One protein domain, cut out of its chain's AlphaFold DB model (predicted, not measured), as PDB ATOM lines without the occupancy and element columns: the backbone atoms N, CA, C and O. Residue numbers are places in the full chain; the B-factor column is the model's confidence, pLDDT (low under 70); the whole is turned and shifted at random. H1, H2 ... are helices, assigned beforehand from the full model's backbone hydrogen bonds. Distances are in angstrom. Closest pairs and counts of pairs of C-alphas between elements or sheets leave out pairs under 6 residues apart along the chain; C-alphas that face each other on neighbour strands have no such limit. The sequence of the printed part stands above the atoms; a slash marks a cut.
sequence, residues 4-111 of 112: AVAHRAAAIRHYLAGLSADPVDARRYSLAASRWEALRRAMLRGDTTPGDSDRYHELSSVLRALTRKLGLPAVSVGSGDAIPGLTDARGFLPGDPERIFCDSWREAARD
ATOM      1  N   ALA A   4     124.907 141.111 127.318       80.19
ATOM      2  CA  ALA A   4     124.963 139.670 127.574       80.19
ATOM      3  C   ALA A   4     124.103 138.860 126.584       80.19
ATOM      4  O   ALA A   4     124.586 137.914 125.965       80.19
ATOM      5  N   VAL A   5     122.855 139.285 126.340       81.81
ATOM      6  CA  VAL A   5     121.959 138.629 125.366       81.81
ATOM      7  C   VAL A   5     122.527 138.720 123.946       81.81
ATOM      8  O   VAL A   5     122.458 137.755 123.187       81.81
ATOM      9  N   ALA A   6     123.114 139.863 123.577       82.75
ATOM     10  CA  ALA A   6     123.726 140.044 122.263       82.75
ATOM     11  C   ALA A   6     124.966 139.156 122.069       82.75
ATOM     12  O   ALA A   6     125.098 138.516 121.023       82.75
ATOM     13  N   HIS A   7     125.839 139.085 123.078       84.88
ATOM     14  CA  HIS A   7     127.027 138.234 123.065       84.88
ATOM     15  C   HIS A   7     126.641 136.758 122.946       84.88
ATOM     16  O   HIS A   7     127.133 136.049 122.067       84.88
ATOM     17  N   ARG A   8     125.656 136.321 123.736       85.25
ATOM     18  CA  ARG A   8     125.138 134.959 123.660       85.25
ATOM     19  C   ARG A   8     124.560 134.620 122.288       85.25
ATOM     20  O   ARG A   8     124.856 133.568 121.724       85.25
ATOM     21  N   ALA A   9     123.761 135.522 121.719       85.88
ATOM     22  CA  ALA A   9     123.211 135.334 120.381       85.88
ATOM     23  C   ALA A   9     124.310 135.232 119.307       85.88
ATOM     24  O   ALA A   9     124.113 134.571 118.289       85.88
ATOM     25  N   ALA A  10     125.458 135.887 119.491       86.94
ATOM     26  CA  ALA A  10     126.592 135.739 118.584       86.94
ATOM     27  C   ALA A  10     127.254 134.359 118.729       86.94
ATOM     28  O   ALA A  10     127.471 133.694 117.716       86.94
ATOM     29  N   ALA A  11     127.487 133.896 119.962       86.75
ATOM     30  CA  ALA A  11     128.100 132.594 120.242       86.75
ATOM     31  C   ALA A  11     127.286 131.422 119.665       86.75
ATOM     32  O   ALA A  11     127.822 130.603 118.918       86.75
ATOM     33  N   ILE A  12     125.971 131.392 119.919       87.31
ATOM     34  CA  ILE A  12     125.070 130.359 119.372       87.31
ATOM     35  C   ILE A  12     125.105 130.373 117.841       87.31
ATOM     36  O   ILE A  12     125.186 129.333 117.195       87.31
ATOM     37  N   ARG A  13     125.077 131.558 117.228       88.06
ATOM     38  CA  ARG A  13     125.076 131.678 115.767       88.06
ATOM     39  C   ARG A  13     126.386 131.229 115.139       88.06
ATOM     40  O   ARG A  13     126.352 130.621 114.076       88.06
ATOM     41  N   HIS A  14     127.511 131.524 115.781       86.81
ATOM     42  CA  HIS A  14     128.816 131.058 115.335       86.81
ATOM     43  C   HIS A  14     128.883 129.527 115.349       86.81
ATOM     44  O   HIS A  14     129.299 128.926 114.364       86.81
ATOM     45  N   TYR A  15     128.369 128.896 116.409       85.50
ATOM     46  CA  TYR A  15     128.267 127.439 116.485       85.50
ATOM     47  C   TYR A  15     127.359 126.865 115.382       85.50
ATOM     48  O   TYR A  15     127.741 125.932 114.680       85.50
ATOM     49  N   LEU A  16     126.178 127.460 115.170       84.38
ATOM     50  CA  LEU A  16     125.237 127.025 114.130       84.38
ATOM     51  C   LEU A  16     125.767 127.213 112.702       84.38
ATOM     52  O   LEU A  16     125.404 126.436 111.821       84.38
ATOM     53  N   ALA A  17     126.627 128.205 112.457       81.50
ATOM     54  CA  ALA A  17     127.257 128.397 111.151       81.50
ATOM     55  C   ALA A  17     128.125 127.191 110.749       81.50
ATOM     56  O   ALA A  17     128.183 126.848 109.571       81.50
ATOM     57  N   GLY A  18     128.726 126.497 111.724       73.81
ATOM     58  CA  GLY A  18     129.459 125.249 111.495       73.81
ATOM     59  C   GLY A  18     128.577 124.062 111.085       73.81
ATOM     60  O   GLY A  18     129.100 123.050 110.630       73.81
ATOM     61  N   LEU A  19     127.250 124.178 111.218       72.19
ATOM     62  CA  LEU A  19     126.273 123.140 110.867       72.19
ATOM     63  C   LEU A  19     125.592 123.386 109.508       72.19
ATOM     64  O   LEU A  19     124.598 122.730 109.203       72.19
ATOM     65  N   SER A  20     126.086 124.337 108.703       73.25
ATOM     66  CA  SER A  20     125.502 124.717 107.402       73.25
ATOM     67  C   SER A  20     124.027 125.148 107.476       73.25
ATOM     68  O   SER A  20     123.259 124.958 106.533       73.25
ATOM     69  N   ALA A  21     123.618 125.730 108.606       77.06
ATOM     70  CA  ALA A  21     122.273 126.257 108.807       77.06
ATOM     71  C   ALA A  21     121.983 127.471 107.905       77.06
ATOM     72  O   ALA A  21     122.865 128.299 107.666       77.06
ATOM     73  N   ASP A  22     120.722 127.631 107.482       87.50
ATOM     74  CA  ASP A  22     120.272 128.853 106.806       87.50
ATOM     75  C   ASP A  22     120.589 130.092 107.678       87.50
ATOM     76  O   ASP A  22     120.185 130.139 108.847       87.50
ATOM     77  N   PRO A  23     121.294 131.116 107.154       87.38
ATOM     78  CA  PRO A  23     121.730 132.260 107.955       87.38
ATOM     79  C   PRO A  23     120.587 133.067 108.582       87.38
ATOM     80  O   PRO A  23     120.755 133.649 109.662       87.38
ATOM     81  N   VAL A  24     119.422 133.128 107.927       90.75
ATOM     82  CA  VAL A  24     118.258 133.875 108.424       90.75
ATOM     83  C   VAL A  24     117.640 133.138 109.605       90.75
ATOM     84  O   VAL A  24     117.392 133.747 110.653       90.75
ATOM     85  N   ASP A  25     117.438 131.832 109.474       90.88
ATOM     86  CA  ASP A  25     116.897 131.000 110.542       90.88
ATOM     87  C   ASP A  25     117.883 130.844 111.704       90.88
ATOM     88  O   ASP A  25     117.470 130.960 112.857       90.88
ATOM     89  N   ALA A  26     119.186 130.710 111.437       89.69
ATOM     90  CA  ALA A  26     120.225 130.698 112.468       89.69
ATOM     91  C   ALA A  26     120.250 132.013 113.264       89.69
ATOM     92  O   ALA A  26     120.354 132.015 114.496       89.69
ATOM     93  N   ARG A  27     120.086 133.161 112.588       92.00
ATOM     94  CA  ARG A  27     119.958 134.460 113.261       92.00
ATOM     95  C   ARG A  27     118.714 134.507 114.145       92.00
ATOM     96  O   ARG A  27     118.832 134.903 115.306       92.00
ATOM     97  N   ARG A  28     117.551 134.098 113.628       93.75
ATOM     98  CA  ARG A  28     116.289 134.058 114.391       93.75
ATOM     99  C   ARG A  28     116.399 133.146 115.607       93.75
ATOM    100  O   ARG A  28     116.050 133.570 116.706       93.75
ATOM    101  N   TYR A  29     116.956 131.952 115.420       93.69
ATOM    102  CA  TYR A  29     117.183 130.984 116.485       93.69
ATOM    103  C   TYR A  29     118.068 131.571 117.577       93.69
ATOM    104  O   TYR A  29     117.669 131.599 118.733       93.69
ATOM    105  N   SER A  30     119.221 132.136 117.213       93.00
ATOM    106  CA  SER A  30     120.166 132.681 118.194       93.00
ATOM    107  C   SER A  30     119.578 133.812 119.054       93.00
ATOM    108  O   SER A  30     119.871 133.921 120.247       93.00
ATOM    109  N   LEU A  31     118.710 134.644 118.471       93.81
ATOM    110  CA  LEU A  31     118.019 135.714 119.193       93.81
ATOM    111  C   LEU A  31     116.910 135.170 120.097       93.81
ATOM    112  O   LEU A  31     116.757 135.648 121.218       93.81
ATOM    113  N   ALA A  32     116.140 134.188 119.624       94.50
ATOM    114  CA  ALA A  32     115.115 133.542 120.434       94.50
ATOM    115  C   ALA A  32     115.742 132.781 121.611       94.50
ATOM    116  O   ALA A  32     115.293 132.942 122.741       94.50
ATOM    117  N   ALA A  33     116.820 132.034 121.359       93.44
ATOM    118  CA  ALA A  33     117.521 131.214 122.342       93.44
ATOM    119  C   ALA A  33     118.107 132.072 123.465       93.44
ATOM    120  O   ALA A  33     117.769 131.875 124.625       93.44
ATOM    121  N   SER A  34     118.880 133.104 123.121       92.19
ATOM    122  CA  SER A  34     119.482 134.008 124.112       92.19
ATOM    123  C   SER A  34     118.449 134.735 124.986       92.19
ATOM    124  O   SER A  34     118.650 134.895 126.189       92.19
ATOM    125  N   ARG A  35     117.316 135.166 124.411       93.69
ATOM    126  CA  ARG A  35     116.216 135.787 125.174       93.69
ATOM    127  C   ARG A  35     115.513 134.787 126.078       93.69
ATOM    128  O   ARG A  35     115.192 135.114 127.218       93.69
ATOM    129  N   TRP A  36     115.276 133.588 125.567       94.31
ATOM    130  CA  TRP A  36     114.658 132.509 126.318       94.31
ATOM    131  C   TRP A  36     115.533 132.075 127.502       94.31
ATOM    132  O   TRP A  36     115.020 131.934 128.605       94.31
ATOM    133  N   GLU A  37     116.851 131.959 127.317       91.62
ATOM    134  CA  GLU A  37     117.802 131.638 128.392       91.62
ATOM    135  C   GLU A  37     117.833 132.719 129.474       91.62
ATOM    136  O   GLU A  37     117.845 132.403 130.665       91.62
ATOM    137  N   ALA A  38     117.808 133.994 129.075       90.56
ATOM    138  CA  ALA A  38     117.747 135.110 130.012       90.56
ATOM    139  C   ALA A  38     116.458 135.083 130.851       90.56
ATOM    140  O   ALA A  38     116.521 135.253 132.069       90.56
ATOM    141  N   LEU A  39     115.308 134.810 130.222       92.31
ATOM    142  CA  LEU A  39     114.036 134.637 130.928       92.31
ATOM    143  C   LEU A  39     114.067 133.422 131.854       92.31
ATOM    144  O   LEU A  39     113.700 133.543 133.016       92.31
ATOM    145  N   ARG A  40     114.574 132.275 131.389       91.44
ATOM    146  CA  ARG A  40     114.696 131.066 132.213       91.44
ATOM    147  C   ARG A  40     115.544 131.309 133.465       91.44
ATOM    148  O   ARG A  40     115.184 130.843 134.543       91.44
ATOM    149  N   ARG A  41     116.644 132.062 133.341       89.81
ATOM    150  CA  ARG A  41     117.464 132.497 134.486       89.81
ATOM    151  C   ARG A  41     116.699 133.416 135.432       89.81
ATOM    152  O   ARG A  41     116.757 133.206 136.638       89.81
ATOM    153  N   ALA A  42     115.993 134.416 134.906       89.69
ATOM    154  CA  ALA A  42     115.190 135.316 135.730       89.69
ATOM    155  C   ALA A  42     114.118 134.539 136.514       89.69
ATOM    156  O   ALA A  42     113.995 134.721 137.722       89.69
ATOM    157  N   MET A  43     113.427 133.596 135.858       90.31
ATOM    158  CA  MET A  43     112.438 132.721 136.500       90.31
ATOM    159  C   MET A  43     113.070 131.876 137.612       90.31
ATOM    160  O   MET A  43     112.486 131.743 138.682       90.31
ATOM    161  N   LEU A  44     114.278 131.340 137.391       87.81
ATOM    162  CA  LEU A  44     115.009 130.571 138.404       87.81
ATOM    163  C   LEU A  44     115.342 131.407 139.651       87.81
ATOM    164  O   LEU A  44     115.345 130.867 140.755       87.81
ATOM    165  N   ARG A  45     115.621 132.704 139.484       88.31
ATOM    166  CA  ARG A  45     115.911 133.631 140.592       88.31
ATOM    167  C   ARG A  45     114.664 134.220 141.257       88.31
ATOM    168  O   ARG A  45     114.787 134.842 142.303       88.31
ATOM    169  N   GLY A  46     113.480 134.013 140.679       88.62
ATOM    170  CA  GLY A  46     112.247 134.667 141.121       88.62
ATOM    171  C   GLY A  46     112.110 136.122 140.647       88.62
ATOM    172  O   GLY A  46     111.220 136.829 141.107       88.62
ATOM    173  N   ASP A  47     112.945 136.557 139.699       88.62
ATOM    174  CA  ASP A  47     113.007 137.930 139.180       88.62
ATOM    175  C   ASP A  47     112.087 138.120 137.956       88.62
ATOM    176  O   ASP A  47     112.519 138.618 136.912       88.62
ATOM    177  N   THR A  48     110.830 137.673 138.024       89.94
ATOM    178  CA  THR A  48     109.909 137.713 136.868       89.94
ATOM    179  C   THR A  48     108.534 138.257 137.185       89.94
ATOM    180  O   THR A  48     108.001 138.077 138.277       89.94
ATOM    181  N   THR A  49     107.925 138.870 136.176       88.19
ATOM    182  CA  THR A  49     106.528 139.312 136.191       88.19
ATOM    183  C   THR A  49     105.612 138.262 135.545       88.19
ATOM    184  O   THR A  49     106.094 137.415 134.791       88.19
ATOM    185  N   PRO A  50     104.281 138.317 135.748       83.56
ATOM    186  CA  PRO A  50     103.354 137.405 135.070       83.56
ATOM    187  C   PRO A  50     103.494 137.401 133.537       83.56
ATOM    188  O   PRO A  50     103.447 136.340 132.921       83.56
ATOM    189  N   GLY A  51     103.756 138.560 132.920       87.25
ATOM    190  CA  GLY A  51     103.946 138.659 131.467       87.25
ATOM    191  C   GLY A  51     105.227 137.992 130.950       87.25
ATOM    192  O   GLY A  51     105.350 137.739 129.752       87.25
ATOM    193  N   ASP A  52     106.184 137.683 131.826       90.19
ATOM    194  CA  ASP A  52     107.401 136.966 131.449       90.19
ATOM    195  C   ASP A  52     107.151 135.468 131.263       90.19
ATOM    196  O   ASP A  52     107.781 134.859 130.400       90.19
ATOM    197  N   SER A  53     106.177 134.896 131.979       88.44
ATOM    198  CA  SER A  53     105.726 133.517 131.760       88.44
ATOM    199  C   SER A  53     105.129 133.337 130.362       88.44
ATOM    200  O   SER A  53     105.497 132.402 129.650       88.44
ATOM    201  N   ASP A  54     104.279 134.267 129.917       92.12
ATOM    202  CA  ASP A  54     103.685 134.221 128.574       92.12
ATOM    203  C   ASP A  54     104.758 134.328 127.485       92.12
ATOM    204  O   ASP A  54     104.812 133.511 126.562       92.12
ATOM    205  N   ARG A  55     105.691 135.279 127.637       93.25
ATOM    206  CA  ARG A  55     106.842 135.427 126.728       93.25
ATOM    207  C   ARG A  55     107.718 134.181 126.709       93.25
ATOM    208  O   ARG A  55     108.215 133.792 125.654       93.25
ATOM    209  N   TYR A  56     107.925 133.554 127.863       92.88
ATOM    210  CA  TYR A  56     108.690 132.320 127.969       92.88
ATOM    211  C   TYR A  56     108.024 131.179 127.187       92.88
ATOM    212  O   TYR A  56     108.703 130.459 126.446       92.88
ATOM    213  N   HIS A  57     106.699 131.043 127.271       91.69
ATOM    214  CA  HIS A  57     105.936 130.067 126.490       91.69
ATOM    215  C   HIS A  57     105.959 130.353 124.982       91.69
ATOM    216  O   HIS A  57     106.146 129.427 124.180       91.69
ATOM    217  N   GLU A  58     105.833 131.620 124.584       94.81
ATOM    218  CA  GLU A  58     105.930 132.043 123.185       94.81
ATOM    219  C   GLU A  58     107.310 131.700 122.605       94.81
ATOM    220  O   GLU A  58     107.416 130.998 121.595       94.81
ATOM    221  N   LEU A  59     108.382 132.106 123.290       95.38
ATOM    222  CA  LEU A  59     109.755 131.830 122.870       95.38
ATOM    223  C   LEU A  59     110.055 130.331 122.831       95.38
ATOM    224  O   LEU A  59     110.699 129.866 121.892       95.38
ATOM    225  N   SER A  60     109.544 129.558 123.793       94.06
ATOM    226  CA  SER A  60     109.652 128.093 123.786       94.06
ATOM    227  C   SER A  60     109.032 127.491 122.518       94.06
ATOM    228  O   SER A  60     109.596 126.583 121.909       94.06
ATOM    229  N   SER A  61     107.883 128.014 122.086       92.94
ATOM    230  CA  SER A  61     107.187 127.556 120.879       92.94
ATOM    231  C   SER A  61     107.947 127.931 119.603       92.94
ATOM    232  O   SER A  61     108.123 127.087 118.718       92.94
ATOM    233  N   VAL A  62     108.469 129.159 119.537       94.31
ATOM    234  CA  VAL A  62     109.332 129.628 118.441       94.31
ATOM    235  C   VAL A  62     110.591 128.769 118.330       94.31
ATOM    236  O   VAL A  62     110.945 128.332 117.235       94.31
ATOM    237  N   LEU A  63     111.242 128.470 119.455       93.81
ATOM    238  CA  LEU A  63     112.441 127.638 119.486       93.81
ATOM    239  C   LEU A  63     112.163 126.222 118.994       93.81
ATOM    240  O   LEU A  63     112.907 125.733 118.155       93.81
ATOM    241  N   ARG A  64     111.061 125.589 119.409       91.31
ATOM    242  CA  ARG A  64     110.662 124.271 118.877       91.31
ATOM    243  C   ARG A  64     110.496 124.286 117.359       91.31
ATOM    244  O   ARG A  64     110.946 123.364 116.677       91.31
ATOM    245  N   ALA A  65     109.844 125.316 116.823       91.44
ATOM    246  CA  ALA A  65     109.650 125.453 115.384       91.44
ATOM    247  C   ALA A  65     110.988 125.626 114.646       91.44
ATOM    248  O   ALA A  65     111.227 124.935 113.657       91.44
ATOM    249  N   LEU A  66     111.871 126.490 115.155       91.94
ATOM    250  CA  LEU A  66     113.179 126.745 114.552       91.94
ATOM    251  C   LEU A  66     114.133 125.552 114.687       91.94
ATOM    252  O   LEU A  66     114.806 125.235 113.716       91.94
ATOM    253  N   THR A  67     114.144 124.845 115.820       90.12
ATOM    254  CA  THR A  67     114.909 123.599 116.010       90.12
ATOM    255  C   THR A  67     114.560 122.583 114.926       90.12
ATOM    256  O   THR A  67     115.457 122.048 114.280       90.12
ATOM    257  N   ARG A  68     113.260 122.364 114.666       88.56
ATOM    258  CA  ARG A  68     112.808 121.469 113.588       88.56
ATOM    259  C   ARG A  68     113.213 121.979 112.210       88.56
ATOM    260  O   ARG A  68     113.700 121.201 111.400       88.56
ATOM    261  N   LYS A  69     113.023 123.276 111.952       89.69
ATOM    262  CA  LYS A  69     113.348 123.895 110.660       89.69
ATOM    263  C   LYS A  69     114.841 123.805 110.330       89.69
ATOM    264  O   LYS A  69     115.196 123.581 109.182       89.69
ATOM    265  N   LEU A  70     115.694 123.948 111.342       87.62
ATOM    266  CA  LEU A  70     117.148 123.864 111.234       87.62
ATOM    267  C   LEU A  70     117.685 122.423 111.269       87.62
ATOM    268  O   LEU A  70     118.893 122.237 111.189       87.62
ATOM    269  N   GLY A  71     116.823 121.410 111.423       86.69
ATOM    270  CA  GLY A  71     117.251 120.011 111.521       86.69
ATOM    271  C   GLY A  71     118.113 119.713 112.752       86.69
ATOM    272  O   GLY A  71     118.892 118.761 112.745       86.69
ATOM    273  N   LEU A  72     118.005 120.526 113.807       84.81
ATOM    274  CA  LEU A  72     118.771 120.319 115.032       84.81
ATOM    275  C   LEU A  72     118.248 119.075 115.771       84.81
ATOM    276  O   LEU A  72     117.035 118.836 115.774       84.81
ATOM    277  N   PRO A  73     119.136 118.273 116.391       78.00
ATOM    278  CA  PRO A  73     118.774 116.983 116.965       78.00
ATOM    279  C   PRO A  73     117.622 117.102 117.961       78.00
ATOM    280  O   PRO A  73     117.587 118.003 118.806       78.00
ATOM    281  N   ALA A  74     116.669 116.180 117.811       62.03
ATOM    282  CA  ALA A  74     115.456 116.134 118.601       62.03
ATOM    283  C   ALA A  74     115.769 115.951 120.085       62.03
ATOM    284  O   ALA A  74     116.770 115.360 120.490       62.03
ATOM    285  N   VAL A  75     114.882 116.509 120.891       71.19
ATOM    286  CA  VAL A  75     115.184 116.877 122.258       71.19
ATOM    287  C   VAL A  75     114.549 115.896 123.248       71.19
ATOM    288  O   VAL A  75     113.429 115.446 123.014       71.19
ATOM    289  N   SER A  76     115.279 115.554 124.317       63.25
ATOM    290  CA  SER A  76     115.061 114.378 125.178       63.25
ATOM    291  C   SER A  76     113.635 114.207 125.721       63.25
ATOM    292  O   SER A  76     112.942 115.174 126.051       63.25
ATOM    293  N   VAL A  77     113.245 112.942 125.916       58.78
ATOM    294  CA  VAL A  77     112.217 112.538 126.889       58.78
ATOM    295  C   VAL A  77     112.751 112.843 128.295       58.78
ATOM    296  O   VAL A  77     113.900 112.532 128.600       58.78
ATOM    297  N   GLY A  78     111.983 113.592 129.085       58.34
ATOM    298  CA  GLY A  78     112.505 114.394 130.194       58.34
ATOM    299  C   GLY A  78     113.146 113.617 131.352       58.34
ATOM    300  O   GLY A  78     112.622 112.601 131.800       58.34
ATOM    301  N   SER A  79     114.239 114.172 131.879       62.22
ATOM    302  CA  SER A  79     114.802 113.910 133.209       62.22
ATOM    303  C   SER A  79     115.566 115.158 133.693       62.22
ATOM    304  O   SER A  79     116.079 115.926 132.879       62.22
ATOM    305  N   GLY A  80     115.618 115.402 135.007       74.56
ATOM    306  CA  GLY A  80     116.385 116.515 135.589       74.56
ATOM    307  C   GLY A  80     115.958 117.909 135.099       74.56
ATOM    308  O   GLY A  80     114.797 118.288 135.235       74.56
ATOM    309  N   ASP A  81     116.909 118.665 134.536       78.38
ATOM    310  CA  ASP A  81     116.716 120.029 134.007       78.38
ATOM    311  C   ASP A  81     116.176 120.077 132.570       78.38
ATOM    312  O   ASP A  81     116.076 121.155 131.968       78.38
ATOM    313  N   ALA A  82     115.831 118.920 132.004       84.94
ATOM    314  CA  ALA A  82     115.267 118.828 130.672       84.94
ATOM    315  C   ALA A  82     113.868 119.448 130.596       84.94
ATOM    316  O   ALA A  82     112.989 119.188 131.417       84.94
ATOM    317  N   ILE A  83     113.629 120.198 129.528       86.75
ATOM    318  CA  ILE A  83     112.311 120.664 129.126       86.75
ATOM    319  C   ILE A  83     111.888 119.809 127.934       86.75
ATOM    320  O   ILE A  83     112.503 119.924 126.864       86.75
ATOM    321  N   PRO A  84     110.844 118.971 128.085       83.12
ATOM    322  CA  PRO A  84     110.418 118.047 127.045       83.12
ATOM    323  C   PRO A  84     110.225 118.727 125.688       83.12
ATOM    324  O   PRO A  84     109.528 119.746 125.548       83.12
ATOM    325  N   GLY A  85     110.884 118.153 124.681       82.62
ATOM    326  CA  GLY A  85     110.849 118.644 123.309       82.62
ATOM    327  C   GLY A  85     111.522 120.003 123.091       82.62
ATOM    328  O   GLY A  85     111.271 120.609 122.053       82.62
ATOM    329  N   LEU A  86     112.323 120.515 124.037       88.19
ATOM    330  CA  LEU A  86     113.008 121.807 123.905       88.19
ATOM    331  C   LEU A  86     114.483 121.793 124.325       88.19
ATOM    332  O   LEU A  86     115.294 122.324 123.570       88.19
ATOM    333  N   THR A  87     114.845 121.181 125.459       90.19
ATOM    334  CA  THR A  87     116.255 121.059 125.895       90.19
ATOM    335  C   THR A  87     116.722 119.621 126.145       90.19
ATOM    336  O   THR A  87     115.922 118.759 126.511       90.19
ATOM    337  N   ASP A  88     118.014 119.349 125.953       88.06
ATOM    338  CA  ASP A  88     118.599 118.028 126.210       88.06
ATOM    339  C   ASP A  88     118.472 117.604 127.692       88.06
ATOM    340  O   ASP A  88     117.970 118.354 128.534       88.06
ATOM    341  N   ALA A  89     118.923 116.387 128.021       86.62
ATOM    342  CA  ALA A  89     118.878 115.849 129.388       86.62
ATOM    343  C   ALA A  89     119.640 116.713 130.417       86.62
ATOM    344  O   ALA A  89     119.352 116.659 131.610       86.62
ATOM    345  N   ARG A  90     120.597 117.526 129.954       87.94
ATOM    346  CA  ARG A  90     121.383 118.457 130.775       87.94
ATOM    347  C   ARG A  90     120.745 119.850 130.844       87.94
ATOM    348  O   ARG A  90     121.255 120.730 131.533       87.94
ATOM    349  N   GLY A  91     119.619 120.058 130.162       89.81
ATOM    350  CA  GLY A  91     118.871 121.307 130.151       89.81
ATOM    351  C   GLY A  91     119.322 122.316 129.092       89.81
ATOM    352  O   GLY A  91     118.801 123.430 129.102       89.81
ATOM    353  N   PHE A  92     120.223 121.965 128.171       91.12
ATOM    354  CA  PHE A  92     120.717 122.880 127.134       91.12
ATOM    355  C   PHE A  92     119.847 122.883 125.879       91.12
ATOM    356  O   PHE A  92     119.276 121.862 125.484       91.12
ATOM    357  N   LEU A  93     119.775 124.032 125.207       91.44
ATOM    358  CA  LEU A  93     119.138 124.122 123.897       91.44
ATOM    359  C   LEU A  93     119.980 123.401 122.820       91.44
ATOM    360  O   LEU A  93     121.211 123.362 122.896       91.44
ATOM    361  N   PRO A  94     119.355 122.836 121.772       88.25
ATOM    362  CA  PRO A  94     120.088 122.282 120.638       88.25
ATOM    363  C   PRO A  94     121.001 123.324 119.978       88.25
ATOM    364  O   PRO A  94     120.551 124.376 119.544       88.25
ATOM    365  N   GLY A  95     122.294 123.029 119.868       83.12
ATOM    366  CA  GLY A  95     123.258 123.983 119.304       83.12
ATOM    367  C   GLY A  95     123.716 125.077 120.274       83.12
ATOM    368  O   GLY A  95     124.358 126.033 119.848       83.12
ATOM    369  N   ASP A  96     123.419 124.930 121.562       88.25
ATOM    370  CA  ASP A  96     124.036 125.717 122.620       88.25
ATOM    371  C   ASP A  96     125.511 125.298 122.824       88.25
ATOM    372  O   ASP A  96     125.768 124.130 123.126       88.25
ATOM    373  N   PRO A  97     126.492 126.211 122.676       87.00
ATOM    374  CA  PRO A  97     127.905 125.896 122.877       87.00
ATOM    375  C   PRO A  97     128.318 125.715 124.351       87.00
ATOM    376  O   PRO A  97     129.314 125.041 124.601       87.00
ATOM    377  N   GLU A  98     127.579 126.244 125.336       87.81
ATOM    378  CA  GLU A  98     127.904 126.067 126.772       87.81
ATOM    379  C   GLU A  98     127.853 124.595 127.192       87.81
ATOM    380  O   GLU A  98     128.598 124.175 128.073       87.81
ATOM    381  N   ARG A  99     127.085 123.769 126.474       86.00
ATOM    382  CA  ARG A  99     127.003 122.316 126.681       86.00
ATOM    383  C   ARG A  99     128.345 121.572 126.538       86.00
ATOM    384  O   ARG A  99     128.396 120.373 126.821       86.00
ATOM    385  N   ILE A 100     129.356 122.227 125.957       86.50
ATOM    386  CA  ILE A 100     130.723 121.712 125.771       86.50
ATOM    387  C   ILE A 100     131.548 121.905 127.047       86.50
ATOM    388  O   ILE A 100     132.423 121.093 127.329       86.50
ATOM    389  N   PHE A 101     131.273 122.973 127.797       88.19
ATOM    390  CA  PHE A 101     132.081 123.411 128.934       88.19
ATOM    391  C   PHE A 101     131.414 123.144 130.283       88.19
ATOM    392  O   PHE A 101     132.115 123.054 131.282       88.19
ATOM    393  N   CYS A 102     130.087 123.020 130.306       88.56
ATOM    394  CA  CYS A 102     129.302 122.844 131.522       88.56
ATOM    395  C   CYS A 102     128.548 121.506 131.509       88.56
ATOM    396  O   CYS A 102     128.028 121.068 130.473       88.56
ATOM    397  N   ASP A 103     128.419 120.895 132.685       88.38
ATOM    398  CA  ASP A 103     127.729 119.618 132.880       88.38
ATOM    399  C   ASP A 103     126.207 119.784 132.904       88.38
ATOM    400  O   ASP A 103     125.464 118.855 132.577       88.38
ATOM    401  N   SER A 104     125.716 120.974 133.254       89.44
ATOM    402  CA  SER A 104     124.285 121.285 133.253       89.44
ATOM    403  C   SER A 104     123.997 122.736 132.896       89.44
ATOM    404  O   SER A 104     124.805 123.634 133.145       89.44
ATOM    405  N   TRP A 105     122.796 122.991 132.378       89.75
ATOM    406  CA  TRP A 105     122.333 124.356 132.133       89.75
ATOM    407  C   TRP A 105     122.327 125.190 133.415       89.75
ATOM    408  O   TRP A 105     122.637 126.372 133.358       89.75
ATOM    409  N   ARG A 106     122.023 124.603 134.582       88.19
ATOM    410  CA  ARG A 106     122.076 125.327 135.864       88.19
ATOM    411  C   ARG A 106     123.480 125.749 136.263       88.19
ATOM    412  O   ARG A 106     123.623 126.793 136.890       88.19
ATOM    413  N   GLU A 107     124.485 124.936 135.967       88.62
ATOM    414  CA  GLU A 107     125.879 125.302 136.204       88.62
ATOM    415  C   GLU A 107     126.251 126.492 135.326       88.62
ATOM    416  O   GLU A 107     126.586 127.547 135.854       88.62
ATOM    417  N   ALA A 108     126.026 126.372 134.016       85.75
ATOM    418  CA  ALA A 108     126.227 127.469 133.078       85.75
ATOM    419  C   ALA A 108     125.406 128.713 133.471       85.75
ATOM    420  O   ALA A 108     125.822 129.857 133.283       85.75
ATOM    421  N   ALA A 109     124.234 128.503 134.086       83.75
ATOM    422  CA  ALA A 109     123.354 129.560 134.547       83.75
ATOM    423  C   ALA A 109     123.980 130.473 135.611       83.75
ATOM    424  O   ALA A 109     123.586 131.637 135.694       83.75
ATOM    425  N   ARG A 110     124.925 129.964 136.406       80.19
ATOM    426  CA  ARG A 110     125.566 130.708 137.500       80.19
ATOM    427  C   ARG A 110     126.589 131.731 137.011       80.19
ATOM    428  O   ARG A 110     126.779 132.731 137.692       80.19
ATOM    429  N   ASP A 111     127.177 131.506 135.841       69.50
ATOM    430  CA  ASP A 111     128.308 132.290 135.330       69.50
ATOM    431  C   ASP A 111     127.899 133.479 134.432       69.50
ATOM    432  O   ASP A 111     128.743 134.085 133.775       69.50
TER     433      ASP A 111
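This is residues 4 to 111 of the 112 residues of an uncharacterized protein of Mycobacterium scrofulaceum (UniProt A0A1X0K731). Three longer helices run up and down side by side in one layer, with H2 in the middle between H1 and H3, their lines fanned rather than parallel. The long loop of residues 70 to 96 and the short helices H4 and H5 cover one side of this layer, a cover made largely of loop. The printed part has 108 residues with five named helices, H1 to H5 in order, and no named strand; the class is all helix, with helices as its named elements. It is compact, with a radius of gyration of the C-alphas of 12.9 A, and rounded, spanning 37 by 27 by 26 A.

H1, residues 4 to 17, begins at C-alpha 4 (124.963, 139.670, 127.574) and is 20.1 A long. H2, residues 23 to 45, is the longest at 33.2 A. H3, residues 50 to 69, is 29.6 A long. H4 is residues 97 to 100, 5.8 A. H5, residues 105 to 110, is 8.9 A long and ends at C-alpha 110 (125.566, 130.708, 137.500).

H1 and H2 form a helical hairpin and touch, closest at the C-alphas of Ala 9 and Ser 30, 4.6 A, at a steep tilt of 43 degrees, opposite ways. H2 and H3 form another and touch, closest at the C-alphas of Trp 36 and Leu 59, 6.0 A, opposite ways at 35.0 degrees, only just steep. H1 and H3 are apart. With residues 11 to 15 alone, H1 only just touches H4, with 3 pairs of C-alphas within 8 A, the closest Ile 12 and Pro 97 at 6.3 A. H4 and H5 only just touch, with 3 such pairs, and only at the corner; the closest C-alphas are those of Glu 98 and Ala 108, 6.7 A. H5 is close to H2 but not clearly touching, the closest C-alphas being those of Arg 41 and Ala 109, 6.6 A. Every O i to N i+4 pair is within hydrogen-bond range in H1, H2 and H5, and 15 of 16 in H3; H4 is too short for such a pair.

The two C-alphas farthest apart, of Ser 20 and Pro 50, are 37.6 A apart. The printed part has no cut. The link from H3 to H4 is long, 27 residues; the other links are tight. Mean pLDDT of the printed part is 86.3, with residues 74, 76 to 79 and 111 under 70.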